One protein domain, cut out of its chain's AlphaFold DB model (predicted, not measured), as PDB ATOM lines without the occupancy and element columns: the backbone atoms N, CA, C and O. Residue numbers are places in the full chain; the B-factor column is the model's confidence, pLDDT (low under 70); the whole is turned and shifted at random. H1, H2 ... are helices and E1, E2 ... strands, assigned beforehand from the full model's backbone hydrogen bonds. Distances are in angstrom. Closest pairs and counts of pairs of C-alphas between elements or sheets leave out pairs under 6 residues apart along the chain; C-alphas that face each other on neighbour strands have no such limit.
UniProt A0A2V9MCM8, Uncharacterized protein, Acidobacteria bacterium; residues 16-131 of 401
ATOM      1  N   LEU A  16     -21.803 -19.812   5.511       98.19
ATOM      2  CA  LEU A  16     -22.336 -19.405   6.815       98.19
ATOM      3  C   LEU A  16     -23.873 -19.264   6.786       98.19
ATOM      4  O   LEU A  16     -24.527 -19.921   7.596       98.19
ATOM      5  N   PRO A  17     -24.490 -18.523   5.838       98.31
ATOM      6  CA  PRO A  17     -25.951 -18.438   5.760       98.31
ATOM      7  C   PRO A  17     -26.609 -19.784   5.431       98.31
ATOM      8  O   PRO A  17     -27.681 -20.082   5.948       98.31
ATOM      9  N   LEU A  18     -25.962 -20.608   4.600       98.56
ATOM     10  CA  LEU A  18     -26.463 -21.931   4.227       98.56
ATOM     11  C   LEU A  18     -26.516 -22.882   5.431       98.56
ATOM     12  O   LEU A  18     -27.472 -23.641   5.589       98.56
ATOM     13  N   ILE A  19     -25.493 -22.846   6.287       98.50
ATOM     14  CA  ILE A  19     -25.443 -23.629   7.525       98.50
ATOM     15  C   ILE A  19     -26.526 -23.156   8.499       98.50
ATOM     16  O   ILE A  19     -27.228 -23.995   9.061       98.50
ATOM     17  N   GLU A  20     -26.702 -21.845   8.670       98.31
ATOM     18  CA  GLU A  20     -27.771 -21.278   9.505       98.31
ATOM     19  C   GLU A  20     -29.168 -21.697   9.022       98.31
ATOM     20  O   GLU A  20     -30.003 -22.148   9.812       98.31
ATOM     21  N   GLU A  21     -29.415 -21.640   7.711       98.56
ATOM     22  CA  GLU A  21     -30.666 -22.111   7.112       98.56
ATOM     23  C   GLU A  21     -30.875 -23.615   7.348       98.56
ATOM     24  O   GLU A  21     -31.964 -24.046   7.734       98.56
ATOM     25  N   ALA A  22     -29.823 -24.418   7.181       98.50
ATOM     26  CA  ALA A  22     -29.864 -25.857   7.409       98.50
ATOM     27  C   ALA A  22     -30.158 -26.217   8.875       98.50
ATOM     28  O   ALA A  22     -30.959 -27.120   9.135       98.50
ATOM     29  N   LYS A  23     -29.555 -25.507   9.834       98.44
ATOM     30  CA  LYS A  23     -29.850 -25.666  11.266       98.44
ATOM     31  C   LYS A  23     -31.292 -25.262  11.575       98.44
ATOM     32  O   LYS A  23     -32.018 -26.055  12.164       98.44
ATOM     33  N   SER A  24     -31.745 -24.118  11.058       98.38
ATOM     34  CA  SER A  24     -33.131 -23.639  11.196       98.38
ATOM     35  C   SER A  24     -34.165 -24.605  10.597       98.38
ATOM     36  O   SER A  24     -35.313 -24.677  11.042       98.38
ATOM     37  N   ALA A  25     -33.798 -25.340   9.544       98.44
ATOM     38  CA  ALA A  25     -34.633 -26.398   8.986       98.44
ATOM     39  C   ALA A  25     -34.705 -27.610   9.928       98.44
ATOM     40  O   ALA A  25     -35.794 -28.130  10.159       98.44
ATOM     41  N   LEU A  26     -33.574 -28.022  10.510       98.38
ATOM     42  CA  LEU A  26     -33.514 -29.121  11.477       98.38
ATOM     43  C   LEU A  26     -34.223 -28.810  12.803       98.38
ATOM     44  O   LEU A  26     -34.775 -29.724  13.400       98.38
ATOM     45  N   GLU A  27     -34.278 -27.556  13.248       97.44
ATOM     46  CA  GLU A  27     -35.037 -27.155  14.448       97.44
ATOM     47  C   GLU A  27     -36.538 -27.470  14.357       97.44
ATOM     48  O   GLU A  27     -37.221 -27.593  15.372       97.44
ATOM     49  N   LYS A  28     -37.069 -27.609  13.136       97.50
ATOM     50  CA  LYS A  28     -38.476 -27.959  12.877       97.50
ATOM     51  C   LYS A  28     -38.711 -29.470  12.866       97.50
ATOM     52  O   LYS A  28     -39.849 -29.914  12.728       97.50
ATOM     53  N   GLU A  29     -37.645 -30.251  12.975       98.12
ATOM     54  CA  GLU A  29     -37.661 -31.702  12.939       98.12
ATOM     55  C   GLU A  29     -37.575 -32.292  14.353       98.12
ATOM     56  O   GLU A  29     -37.048 -31.685  15.277       98.12
ATOM     57  N   SER A  30     -38.049 -33.526  14.515       96.88
ATOM     58  CA  SER A  30     -37.882 -34.305  15.748       96.88
ATOM     59  C   SER A  30     -37.020 -35.546  15.524       96.88
ATOM     60  O   SER A  30     -37.015 -36.108  14.421       96.88
ATOM     61  N   VAL A  31     -36.343 -35.996  16.580       97.44
ATOM     62  CA  VAL A  31     -35.594 -37.260  16.645       97.44
ATOM     63  C   VAL A  31     -35.836 -37.942  17.991       97.44
ATOM     64  O   VAL A  31     -36.082 -37.275  18.990       97.44
ATOM     65  N   SER A  32     -35.751 -39.269  18.020       96.56
ATOM     66  CA  SER A  32     -35.976 -40.080  19.221       96.56
ATOM     67  C   SER A  32     -34.775 -40.960  19.570       96.56
ATOM     68  O   SER A  32     -34.133 -41.547  18.693       96.56
ATOM     69  N   TYR A  33     -34.512 -41.129  20.869       95.94
ATOM     70  CA  TYR A  33     -33.612 -42.159  21.393       95.94
ATOM     71  C   TYR A  33     -34.407 -43.380  21.875       95.94
ATOM     72  O   TYR A  33     -35.384 -43.268  22.615       95.94
ATOM     73  N   PHE A  34     -33.949 -44.574  21.502       94.56
ATOM     74  CA  PHE A  34     -34.539 -45.849  21.890       94.56
ATOM     75  C   PHE A  34     -33.564 -46.629  22.772       94.56
ATOM     76  O   PHE A  34     -32.532 -47.133  22.319       94.56
ATOM     77  N   SER A  35     -33.924 -46.765  24.050       91.12
ATOM     78  CA  SER A  35     -33.128 -47.526  25.014       91.12
ATOM     79  C   SER A  35     -33.004 -48.992  24.604       91.12
ATOM     80  O   SER A  35     -33.988 -49.642  24.237       91.12
ATOM     81  N   GLY A  36     -31.790 -49.528  24.717       86.12
ATOM     82  CA  GLY A  36     -31.530 -50.941  24.473       86.12
ATOM     83  C   GLY A  36     -32.289 -51.848  25.446       86.12
ATOM     84  O   GLY A  36     -32.518 -51.522  26.608       86.12
ATOM     85  N   THR A  37     -32.651 -53.034  24.971       86.12
ATOM     86  CA  THR A  37     -33.197 -54.133  25.774       86.12
ATOM     87  C   THR A  37     -32.366 -55.390  25.539       86.12
ATOM     88  O   THR A  37     -31.574 -55.458  24.603       86.12
ATOM     89  N   VAL A  38     -32.598 -56.455  26.312       82.75
ATOM     90  CA  VAL A  38     -31.931 -57.759  26.097       82.75
ATOM     91  C   VAL A  38     -32.101 -58.282  24.656       82.75
ATOM     92  O   VAL A  38     -31.273 -59.047  24.175       82.75
ATOM     93  N   ARG A  39     -33.168 -57.874  23.949       84.19
ATOM     94  CA  ARG A  39     -33.501 -58.349  22.593       84.19
ATOM     95  C   ARG A  39     -33.240 -57.335  21.479       84.19
ATOM     96  O   ARG A  39     -33.335 -57.711  20.313       84.19
ATOM     97  N   ARG A  40     -32.981 -56.067  21.801       84.56
ATOM     98  CA  ARG A  40     -32.781 -54.998  20.812       84.56
ATOM     99  C   ARG A  40     -31.652 -54.086  21.270       84.56
ATOM    100  O   ARG A  40     -31.717 -53.628  22.408       84.56
ATOM    101  N   PRO A  41     -30.645 -53.824  20.426       89.94
ATOM    102  CA  PRO A  41     -29.612 -52.863  20.773       89.94
ATOM    103  C   PRO A  41     -30.217 -51.475  20.986       89.94
ATOM    104  O   PRO A  41     -31.322 -51.197  20.518       89.94
ATOM    105  N   GLU A  42     -29.485 -50.618  21.695       92.75
ATOM    106  CA  GLU A  42     -29.810 -49.195  21.701       92.75
ATOM    107  C   GLU A  42     -29.746 -48.643  20.274       92.75
ATOM    108  O   GLU A  42     -28.884 -49.028  19.472       92.75
ATOM    109  N   SER A  43     -30.671 -47.743  19.968       94.94
ATOM    110  CA  SER A  43     -30.702 -47.058  18.687       94.94
ATOM    111  C   SER A  43     -31.197 -45.635  18.848       94.94
ATOM    112  O   SER A  43     -31.859 -45.307  19.831       94.94
ATOM    113  N   ARG A  44     -30.887 -44.776  17.887       95.94
ATOM    114  CA  ARG A  44     -31.351 -43.391  17.893       95.94
ATOM    115  C   ARG A  44     -31.513 -42.849  16.487       95.94
ATOM    116  O   ARG A  44     -30.725 -43.177  15.597       95.94
ATOM    117  N   GLU A  45     -32.524 -42.016  16.323       96.88
ATOM    118  CA  GLU A  45     -32.747 -41.274  15.092       96.88
ATOM    119  C   GLU A  45     -31.714 -40.159  14.960       96.88
ATOM    120  O   GLU A  45     -31.324 -39.499  15.928       96.88
ATOM    121  N   VAL A  46     -31.272 -39.965  13.725       97.56
ATOM    122  CA  VAL A  46     -30.362 -38.900  13.328       97.56
ATOM    123  C   VAL A  46     -30.911 -38.302  12.043       97.56
ATOM    124  O   VAL A  46     -31.218 -39.037  11.106       97.56
ATOM    125  N   LYS A  47     -31.013 -36.979  11.969       98.38
ATOM    126  CA  LYS A  47     -31.347 -36.284  10.721       98.38
ATOM    127  C   LYS A  47     -30.143 -35.494  10.249       98.38
ATOM    128  O   LYS A  47     -29.485 -34.834  11.045       98.38
ATOM    129  N   LEU A  48     -29.833 -35.589   8.961       98.19
ATOM    130  CA  LEU A  48     -28.772 -34.810   8.331       98.19
ATOM    131  C   LEU A  48     -29.409 -33.749   7.441       98.19
ATOM    132  O   LEU A  48     -30.281 -34.072   6.635       98.19
ATOM    133  N   ALA A  49     -28.928 -32.515   7.537       98.38
ATOM    134  CA  ALA A  49     -29.125 -31.524   6.496       98.38
ATOM    135  C   ALA A  49     -27.996 -31.669   5.474       98.38
ATOM    136  O   ALA A  49     -26.819 -31.442   5.779       98.38
ATOM    137  N   LEU A  50     -28.362 -32.095   4.269       98.38
ATOM    138  CA  LEU A  50     -27.471 -32.143   3.121       98.38
ATOM    139  C   LEU A  50     -27.650 -30.861   2.325       98.38
ATOM    140  O   LEU A  50     -28.787 -30.508   2.023       98.38
ATOM    141  N   ALA A  51     -26.559 -30.200   1.954       98.38
ATOM    142  CA  ALA A  51     -26.625 -29.038   1.081       98.38
ATOM    143  C   ALA A  51     -25.735 -29.213  -0.143       98.38
ATOM    144  O   ALA A  51     -24.591 -29.661  -0.031       98.38
ATOM    145  N   ASN A  52     -26.262 -28.844  -1.307       98.31
ATOM    146  CA  ASN A  52     -25.474 -28.725  -2.522       98.31
ATOM    147  C   ASN A  52     -24.706 -27.397  -2.486       98.31
ATOM    148  O   ASN A  52     -25.304 -26.327  -2.552       98.31
ATOM    149  N   LEU A  53     -23.377 -27.459  -2.405       98.00
ATOM    150  CA  LEU A  53     -22.525 -26.278  -2.249       98.00
ATOM    151  C   LEU A  53     -22.381 -25.450  -3.535       98.00
ATOM    152  O   LEU A  53     -21.693 -24.434  -3.518       98.00
ATOM    153  N   LYS A  54     -23.015 -25.852  -4.643       97.69
ATOM    154  CA  LYS A  54     -23.107 -25.042  -5.867       97.69
ATOM    155  C   LYS A  54     -24.443 -24.328  -6.016       97.69
ATOM    156  O   LYS A  54     -24.482 -23.202  -6.493       97.69
ATOM    157  N   THR A  55     -25.543 -24.980  -5.640       98.00
ATOM    158  CA  THR A  55     -26.897 -24.429  -5.827       98.00
ATOM    159  C   THR A  55     -27.494 -23.832  -4.557       98.00
ATOM    160  O   THR A  55     -28.445 -23.062  -4.648       98.00
ATOM    161  N   GLY A  56     -26.970 -24.195  -3.384       97.88
ATOM    162  CA  GLY A  56     -27.544 -23.850  -2.083       97.88
ATOM    163  C   GLY A  56     -28.784 -24.671  -1.713       97.88
ATOM    164  O   GLY A  56     -29.406 -24.403  -0.695       97.88
ATOM    165  N   GLU A  57     -29.165 -25.673  -2.511       98.31
ATOM    166  CA  GLU A  57     -30.326 -26.515  -2.207       98.31
ATOM    167  C   GLU A  57     -30.070 -27.370  -0.958       98.31
ATOM    168  O   GLU A  57     -29.087 -28.115  -0.910       98.31
ATOM    169  N   ILE A  58     -30.980 -27.295   0.021       98.50
ATOM    170  CA  ILE A  58     -30.946 -28.080   1.259       98.50
ATOM    171  C   ILE A  58     -31.987 -29.204   1.204       98.50
ATOM    172  O   ILE A  58     -33.163 -28.980   0.917       98.50
ATOM    173  N   ARG A  59     -31.570 -30.421   1.567       97.75
ATOM    174  CA  ARG A  59     -32.437 -31.591   1.757       97.75
ATOM    175  C   ARG A  59     -32.189 -32.205   3.130       97.75
ATOM    176  O   ARG A  59     -31.063 -32.579   3.451       97.75
ATOM    177  N   ILE A  60     -33.253 -32.384   3.911       98.38
ATOM    178  CA  ILE A  60     -33.194 -33.156   5.156       98.38
ATOM    179  C   ILE A  60     -33.363 -34.644   4.841       98.38
ATOM    180  O   ILE A  60     -34.267 -35.036   4.098       98.38
ATOM    181  N   VAL A  61     -32.491 -35.483   5.398       98.00
ATOM    182  CA  VAL A  61     -32.566 -36.944   5.274       98.00
ATOM    183  C   VAL A  61     -32.490 -37.616   6.639       98.00
ATOM    184  O   VAL A  61     -31.708 -37.218   7.501       98.00
ATOM    185  N   SER A  62     -33.290 -38.663   6.816       98.06
ATOM    186  CA  SER A  62     -33.315 -39.468   8.036       98.06
ATOM    187  C   SER A  62     -32.289 -40.597   7.994       98.06
ATOM    188  O   SER A  62     -31.978 -41.169   6.942       98.06
ATOM    189  N   GLY A  63     -31.780 -40.937   9.169       96.88
ATOM    190  CA  GLY A  63     -30.913 -42.069   9.417       96.88
ATOM    191  C   GLY A  63     -31.098 -42.619  10.826       96.88
ATOM    192  O   GLY A  63     -31.705 -42.001  11.700       96.88
ATOM    193  N   MET A  64     -30.535 -43.801  11.043       96.38
ATOM    194  CA  MET A  64     -30.574 -44.513  12.310       96.38
ATOM    195  C   MET A  64     -29.155 -44.891  12.719       96.38
ATOM    196  O   MET A  64     -28.404 -45.495  11.945       96.38
ATOM    197  N   GLU A  65     -28.789 -44.570  13.955       95.00
ATOM    198  CA  GLU A  65     -27.633 -45.160  14.616       95.00
ATOM    199  C   GLU A  65     -28.086 -46.365  15.444       95.00
ATOM    200  O   GLU A  65     -29.009 -46.266  16.244       95.00
ATOM    201  N   SER A  66     -27.412 -47.504  15.285       92.31
ATOM    202  CA  SER A  66     -27.583 -48.694  16.124       92.31
ATOM    203  C   SER A  66     -26.243 -49.404  16.271       92.31
ATOM    204  O   SER A  66     -25.535 -49.598  15.282       92.31
ATOM    205  N   ASN A  67     -25.883 -49.834  17.486       85.31
ATOM    206  CA  ASN A  67     -24.583 -50.469  17.770       85.31
ATOM    207  C   ASN A  67     -23.387 -49.665  17.216       85.31
ATOM    208  O   ASN A  67     -22.485 -50.232  16.594       85.31
ATOM    209  N   ARG A  68     -23.397 -48.334  17.394       80.31
ATOM    210  CA  ARG A  68     -22.367 -47.406  16.877       80.31
ATOM    211  C   ARG A  68     -22.163 -47.460  15.359       80.31
ATOM    212  O   ARG A  68     -21.110 -47.078  14.855       80.31
ATOM    213  N   THR A  69     -23.150 -47.976  14.635       89.38
ATOM    214  CA  THR A  69     -23.181 -47.992  13.178       89.38
ATOM    215  C   THR A  69     -24.305 -47.086  12.725       89.38
ATOM    216  O   THR A  69     -25.447 -47.260  13.145       89.38
ATOM    217  N   PHE A  70     -23.978 -46.142  11.855       94.19
ATOM    218  CA  PHE A  70     -24.939 -45.232  11.259       94.19
ATOM    219  C   PHE A  70     -25.375 -45.712   9.883       94.19
ATOM    220  O   PHE A  70     -24.546 -46.190   9.102       94.19
ATOM    221  N   LYS A  71     -26.667 -45.561   9.589       95.38
ATOM    222  CA  LYS A  71     -27.224 -45.789   8.260       95.38
ATOM    223  C   LYS A  71     -28.244 -44.719   7.898       95.38
ATOM    224  O   LYS A  71     -29.157 -44.474   8.675       95.38
ATOM    225  N   LEU A  72     -28.128 -44.152   6.700       96.19
ATOM    226  CA  LEU A  72     -29.200 -43.369   6.087       96.19
ATOM    227  C   LEU A  72     -30.336 -44.268   5.601       96.19
ATOM    228  O   LEU A  72     -30.100 -45.370   5.104       96.19
ATOM    229  N   GLU A  73     -31.561 -43.768   5.724       94.56
ATOM    230  CA  GLU A  73     -32.779 -44.439   5.257       94.56
ATOM    231  C   GLU A  73     -33.065 -44.159   3.779       94.56
ATOM    232  O   GLU A  73     -33.811 -44.896   3.140       94.56
ATOM    233  N   ASN A  74     -32.456 -43.109   3.220       92.38
ATOM    234  CA  ASN A  74     -32.648 -42.711   1.834       92.38
ATOM    235  C   ASN A  74     -31.699 -43.481   0.890       92.38
ATOM    236  O   ASN A  74     -30.493 -43.223   0.916       92.38
ATOM    237  N   PRO A  75     -32.211 -44.384   0.028       90.88
ATOM    238  CA  PRO A  75     -31.383 -45.191  -0.866       90.88
ATOM    239  C   PRO A  75     -30.803 -44.409  -2.055       90.88
ATOM    240  O   PRO A  75     -29.911 -44.919  -2.727       90.88
ATOM    241  N   GLU A  76     -31.291 -43.196  -2.335       93.56
ATOM    242  CA  GLU A  76     -30.781 -42.340  -3.418       93.56
ATOM    243  C   GLU A  76     -29.454 -41.659  -3.053       93.56
ATOM    244  O   GLU A  76     -28.765 -41.131  -3.925       93.56
ATOM    245  N   ILE A  77     -29.108 -41.647  -1.762       96.69
ATOM    246  CA  ILE A  77     -27.900 -41.007  -1.252       96.69
ATOM    247  C   ILE A  77     -26.801 -42.056  -1.119       96.69
ATOM    248  O   ILE A  77     -26.851 -42.934  -0.256       96.69
ATOM    249  N   GLU A  78     -25.766 -41.935  -1.945       97.12
ATOM    250  CA  GLU A  78     -24.533 -42.699  -1.772       97.12
ATOM    251  C   GLU A  78     -23.608 -41.914  -0.838       97.12
ATOM    252  O   GLU A  78     -23.320 -40.743  -1.081       97.12
ATOM    253  N   TYR A  79     -23.124 -42.541   0.234       96.00
ATOM    254  CA  TYR A  79     -22.290 -41.884   1.243       96.00
ATOM    255  C   TYR A  79     -21.241 -42.834   1.815       96.00
ATOM    256  O   TYR A  79     -21.339 -44.059   1.714       96.00
ATOM    257  N   ARG A  80     -20.233 -42.248   2.460       94.38
ATOM    258  CA  ARG A  80     -19.207 -42.951   3.224       94.38
ATOM    259  C   ARG A  80     -19.074 -42.313   4.599       94.38
ATOM    260  O   ARG A  80     -18.911 -41.103   4.715       94.38
ATOM    261  N   VAL A  81     -19.104 -43.135   5.643       93.81
ATOM    262  CA  VAL A  81     -18.798 -42.698   7.010       93.81
ATOM    263  C   VAL A  81     -17.287 -42.783   7.203       93.81
ATOM    264  O   VAL A  81     -16.738 -43.874   7.346       93.81
ATOM    265  N   ASP A  82     -16.603 -41.640   7.175       91.75
ATOM    266  CA  ASP A  82     -15.147 -41.581   7.354       91.75
ATOM    267  C   ASP A  82     -14.765 -41.731   8.832       91.75
ATOM    268  O   ASP A  82     -13.705 -42.262   9.175       91.75
ATOM    269  N   TRP A  83     -15.633 -41.249   9.725       90.12
ATOM    270  CA  TRP A  83     -15.483 -41.394  11.167       90.12
ATOM    271  C   TRP A  83     -16.824 -41.198  11.879       90.12
ATOM    272  O   TRP A  83     -17.488 -40.191  11.658       90.12
ATOM    273  N   TRP A  84     -17.193 -42.131  12.760       90.19
ATOM    274  CA  TRP A  84     -18.429 -42.059  13.541       90.19
ATOM    275  C   TRP A  84     -18.145 -41.749  15.015       90.19
ATOM    276  O   TRP A  84     -17.412 -42.492  15.673       90.19
ATOM    277  N   ASN A  85     -18.722 -40.657  15.515       87.75
ATOM    278  CA  ASN A  85     -18.670 -40.208  16.908       87.75
ATOM    279  C   ASN A  85     -19.902 -39.342  17.262       87.75
ATOM    280  O   ASN A  85     -19.773 -38.212  17.736       87.75
ATOM    281  N   GLY A  86     -21.103 -39.848  16.972       90.12
ATOM    282  CA  GLY A  86     -22.363 -39.157  17.260       90.12
ATOM    283  C   GLY A  86     -22.534 -37.856  16.467       90.12
ATOM    284  O   GLY A  86     -22.312 -37.841  15.256       90.12
ATOM    285  N   PHE A  87     -22.896 -36.759  17.140       91.25
ATOM    286  CA  PHE A  87     -23.159 -35.455  16.507       91.25
ATOM    287  C   PHE A  87     -21.936 -34.829  15.805       91.25
ATOM    288  O   PHE A  87     -22.104 -34.004  14.913       91.25
ATOM    289  N   ASN A  88     -20.706 -35.230  16.155       90.81
ATOM    290  CA  ASN A  88     -19.466 -34.728  15.542       90.81
ATOM    291  C   ASN A  88     -18.813 -35.781  14.620       90.81
ATOM    292  O   ASN A  88     -17.610 -36.040  14.689       90.81
ATOM    293  N   SER A  89     -19.627 -36.453  13.802       91.00
ATOM    294  CA  SER A  89     -19.188 -37.496  12.861       91.00
ATOM    295  C   SER A  89     -18.809 -36.928  11.495       91.00
ATOM    296  O   SER A  89     -19.486 -36.049  10.983       91.00
ATOM    297  N   SER A  90     -17.786 -37.492  10.851       92.56
ATOM    298  CA  SER A  90     -17.402 -37.128   9.481       92.56
ATOM    299  C   SER A  90     -18.050 -38.070   8.476       92.56
ATOM    300  O   SER A  90     -17.785 -39.277   8.488       92.56
ATOM    301  N   ILE A  91     -18.860 -37.502   7.586       94.19
ATOM    302  CA  ILE A  91     -19.575 -38.223   6.534       94.19
ATOM    303  C   ILE A  91     -19.314 -37.524   5.200       94.19
ATOM    304  O   ILE A  91     -19.552 -36.326   5.061       94.19
ATOM    305  N   THR A  92     -18.852 -38.288   4.214       95.00
ATOM    306  CA  THR A  92     -18.712 -37.842   2.827       95.00
ATOM    307  C   THR A  92     -19.950 -38.260   2.038       95.00
ATOM    308  O   THR A  92     -20.287 -39.446   2.015       95.00
ATOM    309  N   ILE A  93     -20.594 -37.318   1.348       96.31
ATOM    310  CA  ILE A  93     -21.644 -37.621   0.369       96.31
ATOM    311  C   ILE A  93     -20.983 -37.840  -0.994       96.31
ATOM    312  O   ILE A  93     -20.205 -37.013  -1.458       96.31
ATOM    313  N   LEU A  94     -21.248 -38.995  -1.601       95.81
ATOM    314  CA  LEU A  94     -20.752 -39.376  -2.926       95.81
ATOM    315  C   LEU A  94     -21.782 -39.035  -4.005       95.81
ATOM    316  O   LEU A  94     -21.404 -38.607  -5.092       95.81
ATOM    317  N   LYS A  95     -23.074 -39.213  -3.695       96.38
ATOM    318  CA  LYS A  95     -24.192 -38.766  -4.530       96.38
ATOM    319  C   LYS A  95     -25.330 -38.196  -3.676       96.38
ATOM    320  O   LYS A  95     -25.653 -38.811  -2.658       96.38
ATOM    321  N   PRO A  96     -25.974 -37.095  -4.107       96.44
ATOM    322  CA  PRO A  96     -25.661 -36.312  -5.310       96.44
ATOM    323  C   PRO A  96     -24.302 -35.596  -5.218       96.44
ATOM    324  O   PRO A  96     -23.754 -35.411  -4.133       96.44
ATOM    325  N   GLU A  97     -23.723 -35.256  -6.371       96.31
ATOM    326  CA  GLU A  97     -22.437 -34.551  -6.437       96.31
ATOM    327  C   GLU A  97     -22.523 -33.159  -5.789       96.31
ATOM    328  O   GLU A  97     -23.611 -32.605  -5.610       96.31
ATOM    329  N   ASN A  98     -21.368 -32.578  -5.452       97.38
ATOM    330  CA  ASN A  98     -21.247 -31.244  -4.847       97.38
ATOM    331  C   ASN A  98     -22.022 -31.072  -3.531       97.38
ATOM    332  O   ASN A  98     -22.365 -29.957  -3.152       97.38
ATOM    333  N   THR A  99     -22.326 -32.172  -2.841       97.94
ATOM    334  CA  THR A  99     -23.179 -32.171  -1.651       97.94
ATOM    335  C   THR A  99     -22.364 -32.450  -0.394       97.94
ATOM    336  O   THR A  99     -21.483 -33.309  -0.390       97.94
ATOM    337  N   ALA A 100     -22.670 -31.739   0.688       97.38
ATOM    338  CA  ALA A 100     -22.041 -31.906   1.993       97.38
ATOM    339  C   ALA A 100     -23.092 -32.093   3.091       97.38
ATOM    340  O   ALA A 100     -24.209 -31.590   2.982       97.38
ATOM    341  N   VAL A 101     -22.720 -32.779   4.174       97.44
ATOM    342  CA  VAL A 101     -23.469 -32.693   5.436       97.44
ATOM    343  C   VAL A 101     -23.112 -31.356   6.077       97.44
ATOM    344  O   VAL A 101     -21.970 -31.175   6.492       97.44
ATOM    345  N   VAL A 102     -24.069 -30.429   6.130       98.00
ATOM    346  CA  VAL A 102     -23.874 -29.079   6.694       98.00
ATOM    347  C   VAL A 102     -24.403 -28.954   8.118       98.00
ATOM    348  O   VAL A 102     -23.925 -28.106   8.865       98.00
ATOM    349  N   ALA A 103     -25.341 -29.811   8.525       98.12
ATOM    350  CA  ALA A 103     -25.821 -29.897   9.899       98.12
ATOM    351  C   ALA A 103     -26.387 -31.293  10.213       98.12
ATOM    352  O   ALA A 103     -26.765 -32.054   9.319       98.12
ATOM    353  N   VAL A 104     -26.437 -31.626  11.497       98.00
ATOM    354  CA  VAL A 104     -26.932 -32.883  12.058       98.00
ATOM    355  C   VAL A 104     -27.846 -32.562  13.225       98.00
ATOM    356  O   VAL A 104     -27.451 -31.791  14.089       98.00
ATOM    357  N   LEU A 105     -29.011 -33.201  13.282       98.19
ATOM    358  CA  LEU A 105     -29.858 -33.294  14.466       98.19
ATOM    359  C   LEU A 105     -29.694 -34.695  15.066       98.19
ATOM    360  O   LEU A 105     -29.976 -35.701  14.408       98.19
ATOM    361  N   TYR A 106     -29.202 -34.760  16.300       97.12
ATOM    362  CA  TYR A 106     -28.766 -35.990  16.958       97.12
ATOM    363  C   TYR A 106     -29.477 -36.182  18.299       97.12
ATOM    364  O   TYR A 106     -29.285 -35.374  19.207       97.12
ATOM    365  N   ALA A 107     -30.253 -37.261  18.444       96.62
ATOM    366  CA  ALA A 107     -30.947 -37.551  19.698       96.62
ATOM    367  C   ALA A 107     -29.968 -37.926  20.823       96.62
ATOM    368  O   ALA A 107     -29.010 -38.691  20.631       96.62
ATOM    369  N   LEU A 108     -30.237 -37.419  22.022       94.19
ATOM    370  CA  LEU A 108     -29.480 -37.702  23.234       94.19
ATOM    371  C   LEU A 108     -30.065 -38.899  23.979       94.19
ATOM    372  O   LEU A 108     -31.262 -39.161  23.951       94.19
ATOM    373  N   ASP A 109     -29.196 -39.650  24.652       92.56
ATOM    374  CA  ASP A 109     -29.661 -40.647  25.616       92.56
ATOM    375  C   ASP A 109     -30.106 -39.963  26.926       92.56
ATOM    376  O   ASP A 109     -29.667 -38.843  27.210       92.56
ATOM    377  N   PRO A 110     -30.910 -40.636  27.775       92.50
ATOM    378  CA  PRO A 110     -31.511 -40.015  28.959       92.50
ATOM    379  C   PRO A 110     -30.508 -39.411  29.947       92.50
ATOM    380  O   PRO A 110     -30.847 -38.513  30.721       92.50
ATOM    381  N   LYS A 111     -29.267 -39.916  29.969       90.69
ATOM    382  CA  LYS A 111     -28.228 -39.360  30.835       90.69
ATOM    383  C   LYS A 111     -27.807 -37.985  30.320       90.69
ATOM    384  O   LYS A 111     -27.788 -37.038  31.102       90.69
ATOM    385  N   HIS A 112     -27.479 -37.880  29.035       90.19
ATOM    386  CA  HIS A 112     -27.068 -36.611  28.435       90.19
ATOM    387  C   HIS A 112     -28.224 -35.618  28.334       90.19
ATOM    388  O   HIS A 112     -28.000 -34.432  28.542       90.19
ATOM    389  N   GLU A 113     -29.449 -36.097  28.115       91.75
ATOM    390  CA  GLU A 113     -30.646 -35.256  28.148       91.75
ATOM    391  C   GLU A 113     -30.792 -34.550  29.498       91.75
ATOM    392  O   GLU A 113     -30.940 -33.331  29.567       91.75
ATOM    393  N   LYS A 114     -30.645 -35.299  30.596       90.31
ATOM    394  CA  LYS A 114     -30.687 -34.733  31.947       90.31
ATOM    395  C   LYS A 114     -29.533 -33.766  32.227       90.31
ATOM    396  O   LYS A 114     -29.734 -32.786  32.939       90.31
ATOM    397  N   GLU A 115     -28.326 -34.067  31.745       86.62
ATOM    398  CA  GLU A 115     -27.143 -33.218  31.955       86.62
ATOM    399  C   GLU A 115     -27.217 -31.903  31.166       86.62
ATOM    400  O   GLU A 115     -26.770 -30.877  31.672       86.62
ATOM    401  N   LEU A 116     -27.765 -31.932  29.947       86.50
ATOM    402  CA  LEU A 116     -27.804 -30.782  29.040       86.50
ATOM    403  C   LEU A 116     -29.140 -30.028  29.059       86.50
ATOM    404  O   LEU A 116     -29.196 -28.901  28.582       86.50
ATOM    405  N   GLY A 117     -30.203 -30.622  29.605       89.06
ATOM    406  CA  GLY A 117     -31.537 -30.018  29.636       89.06
ATOM    407  C   GLY A 117     -32.225 -29.951  28.268       89.06
ATOM    408  O   GLY A 117     -33.124 -29.135  28.088       89.06
ATOM    409  N   GLN A 118     -31.799 -30.784  27.317       92.06
ATOM    410  CA  GLN A 118     -32.328 -30.868  25.951       92.06
ATOM    411  C   GLN A 118     -32.284 -32.320  25.469       92.06
ATOM    412  O   GLN A 118     -31.404 -33.069  25.882       92.06
ATOM    413  N   ASP A 119     -33.200 -32.722  24.596       92.88
ATOM    414  CA  ASP A 119     -33.336 -34.100  24.097       92.88
ATOM    415  C   ASP A 119     -32.524 -34.378  22.821       92.88
ATOM    416  O   ASP A 119     -32.283 -35.536  22.471       92.88
ATOM    417  N   ALA A 120     -32.041 -33.334  22.147       96.31
ATOM    418  CA  ALA A 120     -31.233 -33.443  20.943       96.31
ATOM    419  C   ALA A 120     -30.164 -32.346  20.843       96.31
ATOM    420  O   ALA A 120     -30.184 -31.345  21.557       96.31
ATOM    421  N   ILE A 121     -29.207 -32.555  19.938       96.31
ATOM    422  CA  ILE A 121     -28.183 -31.579  19.554       96.31
ATOM    423  C   ILE A 121     -28.328 -31.279  18.066       96.31
ATOM    424  O   ILE A 121     -28.371 -32.216  17.265       96.31
ATOM    425  N   ILE A 122     -28.312 -29.995  17.703       97.50
ATOM    426  CA  ILE A 122     -28.071 -29.537  16.333       97.50
ATOM    427  C   ILE A 122     -26.614 -29.093  16.221       97.50
ATOM    428  O   ILE A 122     -26.134 -28.308  17.034       97.50
ATOM    429  N   TYR A 123     -25.880 -29.633  15.247       97.56
ATOM    430  CA  TYR A 123     -24.452 -29.354  15.098       97.56
ATOM    431  C   TYR A 123     -23.989 -29.494  13.654       97.56
ATOM    432  O   TYR A 123     -24.459 -30.369  12.932       97.56
ATOM    433  N   SER A 124     -23.017 -28.688  13.245       97.62
ATOM    434  CA  SER A 124     -22.329 -28.809  11.961       97.62
ATOM    435  C   SER A 124     -21.034 -29.597  12.151       97.62
ATOM    436  O   SER A 124     -20.034 -29.036  12.615       97.62
ATOM    437  N   PRO A 125     -21.014 -30.910  11.859       93.81
ATOM    438  CA  PRO A 125     -19.797 -31.687  11.986       93.81
ATOM    439  C   PRO A 125     -18.802 -31.322  10.886       93.81
ATOM    440  O   PRO A 125     -19.163 -30.829   9.819       93.81
ATOM    441  N   TYR A 126     -17.533 -31.658  11.102       92.56
ATOM    442  CA  TYR A 126     -16.560 -31.574  10.020       92.56
ATOM    443  C   TYR A 126     -16.868 -32.584   8.903       92.56
ATOM    444  O   TYR A 126     -17.011 -33.781   9.160       92.56
ATOM    445  N   SER A 127     -16.826 -32.117   7.656       89.44
ATOM    446  CA  SER A 127     -16.604 -32.941   6.465       89.44
ATOM    447  C   SER A 127     -15.542 -32.268   5.594       89.44
ATOM    448  O   SER A 127     -15.362 -31.053   5.673       89.44
ATOM    449  N   SER A 128     -14.828 -33.022   4.751       90.62
ATOM    450  CA  SER A 128     -13.807 -32.420   3.877       90.62
ATOM    451  C   SER A 128     -14.397 -31.406   2.895       90.62
ATOM    452  O   SER A 128     -13.716 -30.462   2.530       90.62
ATOM    453  N   ALA A 129     -15.670 -31.545   2.509       94.50
ATOM    454  CA  ALA A 129     -16.364 -30.562   1.674       94.50
ATOM    455  C   ALA A 129     -16.541 -29.193   2.353       94.50
ATOM    456  O   ALA A 129     -16.628 -28.189   1.655       94.50
ATOM    457  N   LEU A 130     -16.538 -29.144   3.690       96.00
ATOM    458  CA  LEU A 130     -16.582 -27.899   4.466       96.00
ATOM    459  C   LEU A 130     -15.193 -27.307   4.740       96.00
ATOM    460  O   LEU A 130     -15.099 -26.268   5.387       96.00
ATOM    461  N   LEU A 131     -14.111 -27.930   4.265       94.88
ATOM    462  CA  LEU A 131     -12.768 -27.353   4.339       94.88
ATOM    463  C   LEU A 131     -12.630 -26.216   3.317       94.88
ATOM    464  O   LEU A 131     -12.019 -26.372   2.268       94.88
TER     465      LEU A 131
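AT A GLANCE: This is residues 16 to 131 of the 401 residues of an uncharacterized protein of Acidobacteria bacterium (UniProt A0A2V9MCM8). A strongly twisted, curled sheet of five strands has helix H1 packed slantwise over one face, while the small hairpin E4 and E5 covers part of the other, a sandwich of two sheets only partly face to face. H2 lies beyond one end of the sheet, between E6 and E7 in the chain. The printed part has 116 residues, with elements in the order H1 E1 E2 E3 E4 E5 E6 H2 E7; the large sheet runs E3 E2 E1 E6 E7, and both sheets are antiparallel. The class is mixed; the whole is compact, radius of gyration of the C-alphas 14.0 A, with an elongated outline of 45 by 27 by 22 A.

HOW THE PARTS SIT: E1, residues 43 to 52, has neighbours E2, residues 58 to 66 (N 48 to O 61, 2.9 A), and E6, residues 99 to 107 (N 49 to O 103, 2.8 A). E3, residues 69 to 72, is an edge strand beside E2 (N 71 to O 64, 2.9 A); E1 E2 E3 form a meander, each strand the antiparallel neighbour of the one before. E7, residues 120 to 123, is the other edge, beside E6 (N 106 to O 121, 2.8 A). E6 bends by 50 degrees at residue 102. H1, residues 16 to 26, makes two layers with this sheet, a helix on one face; its height over the sheet is 7.4 A, and it lies over E6, slantwise at 40 degrees on the local plane, E1 only just missed with 2 C-alphas. The closest C-alphas of H1 and E6 are those of Ile 19 and Val 102, 5.7 A. E4, residues 78 to 83, and E5, residues 90 to 95, form a hairpin (N 80 to O 92, 2.8 A), their strands at 55 degrees to those of the large sheet. The closest C-alphas of E5 and E6 are those of Ile 93 and Ala 100, 6.0 A. H2, residues 110 to 116, is only just not on the large sheet, with 4 pairs of C-alphas within 10 A. In H1 and H2 every O i to N i+4 pair is within hydrogen-bond range.

IN THESE COORDINATES: H1 begins at C-alpha 16 (-22.336, -19.405, 6.815) and is 15.5 A long. E1 measures 28.5 A, E2 25.6 A and E6 23.3 A. E7 ends at C-alpha 123 (-24.452, -29.354, 15.098).

THE WHOLE: The C-alphas farthest apart, of Val 38 and Lys 54, are 46.6 A apart. The link H1 to E1 is long, and in it residues 33 to 34 pair antiparallel with residues 43 to 44 of E1. The printed part has no cut, and no printed residue is under 70 in pLDDT.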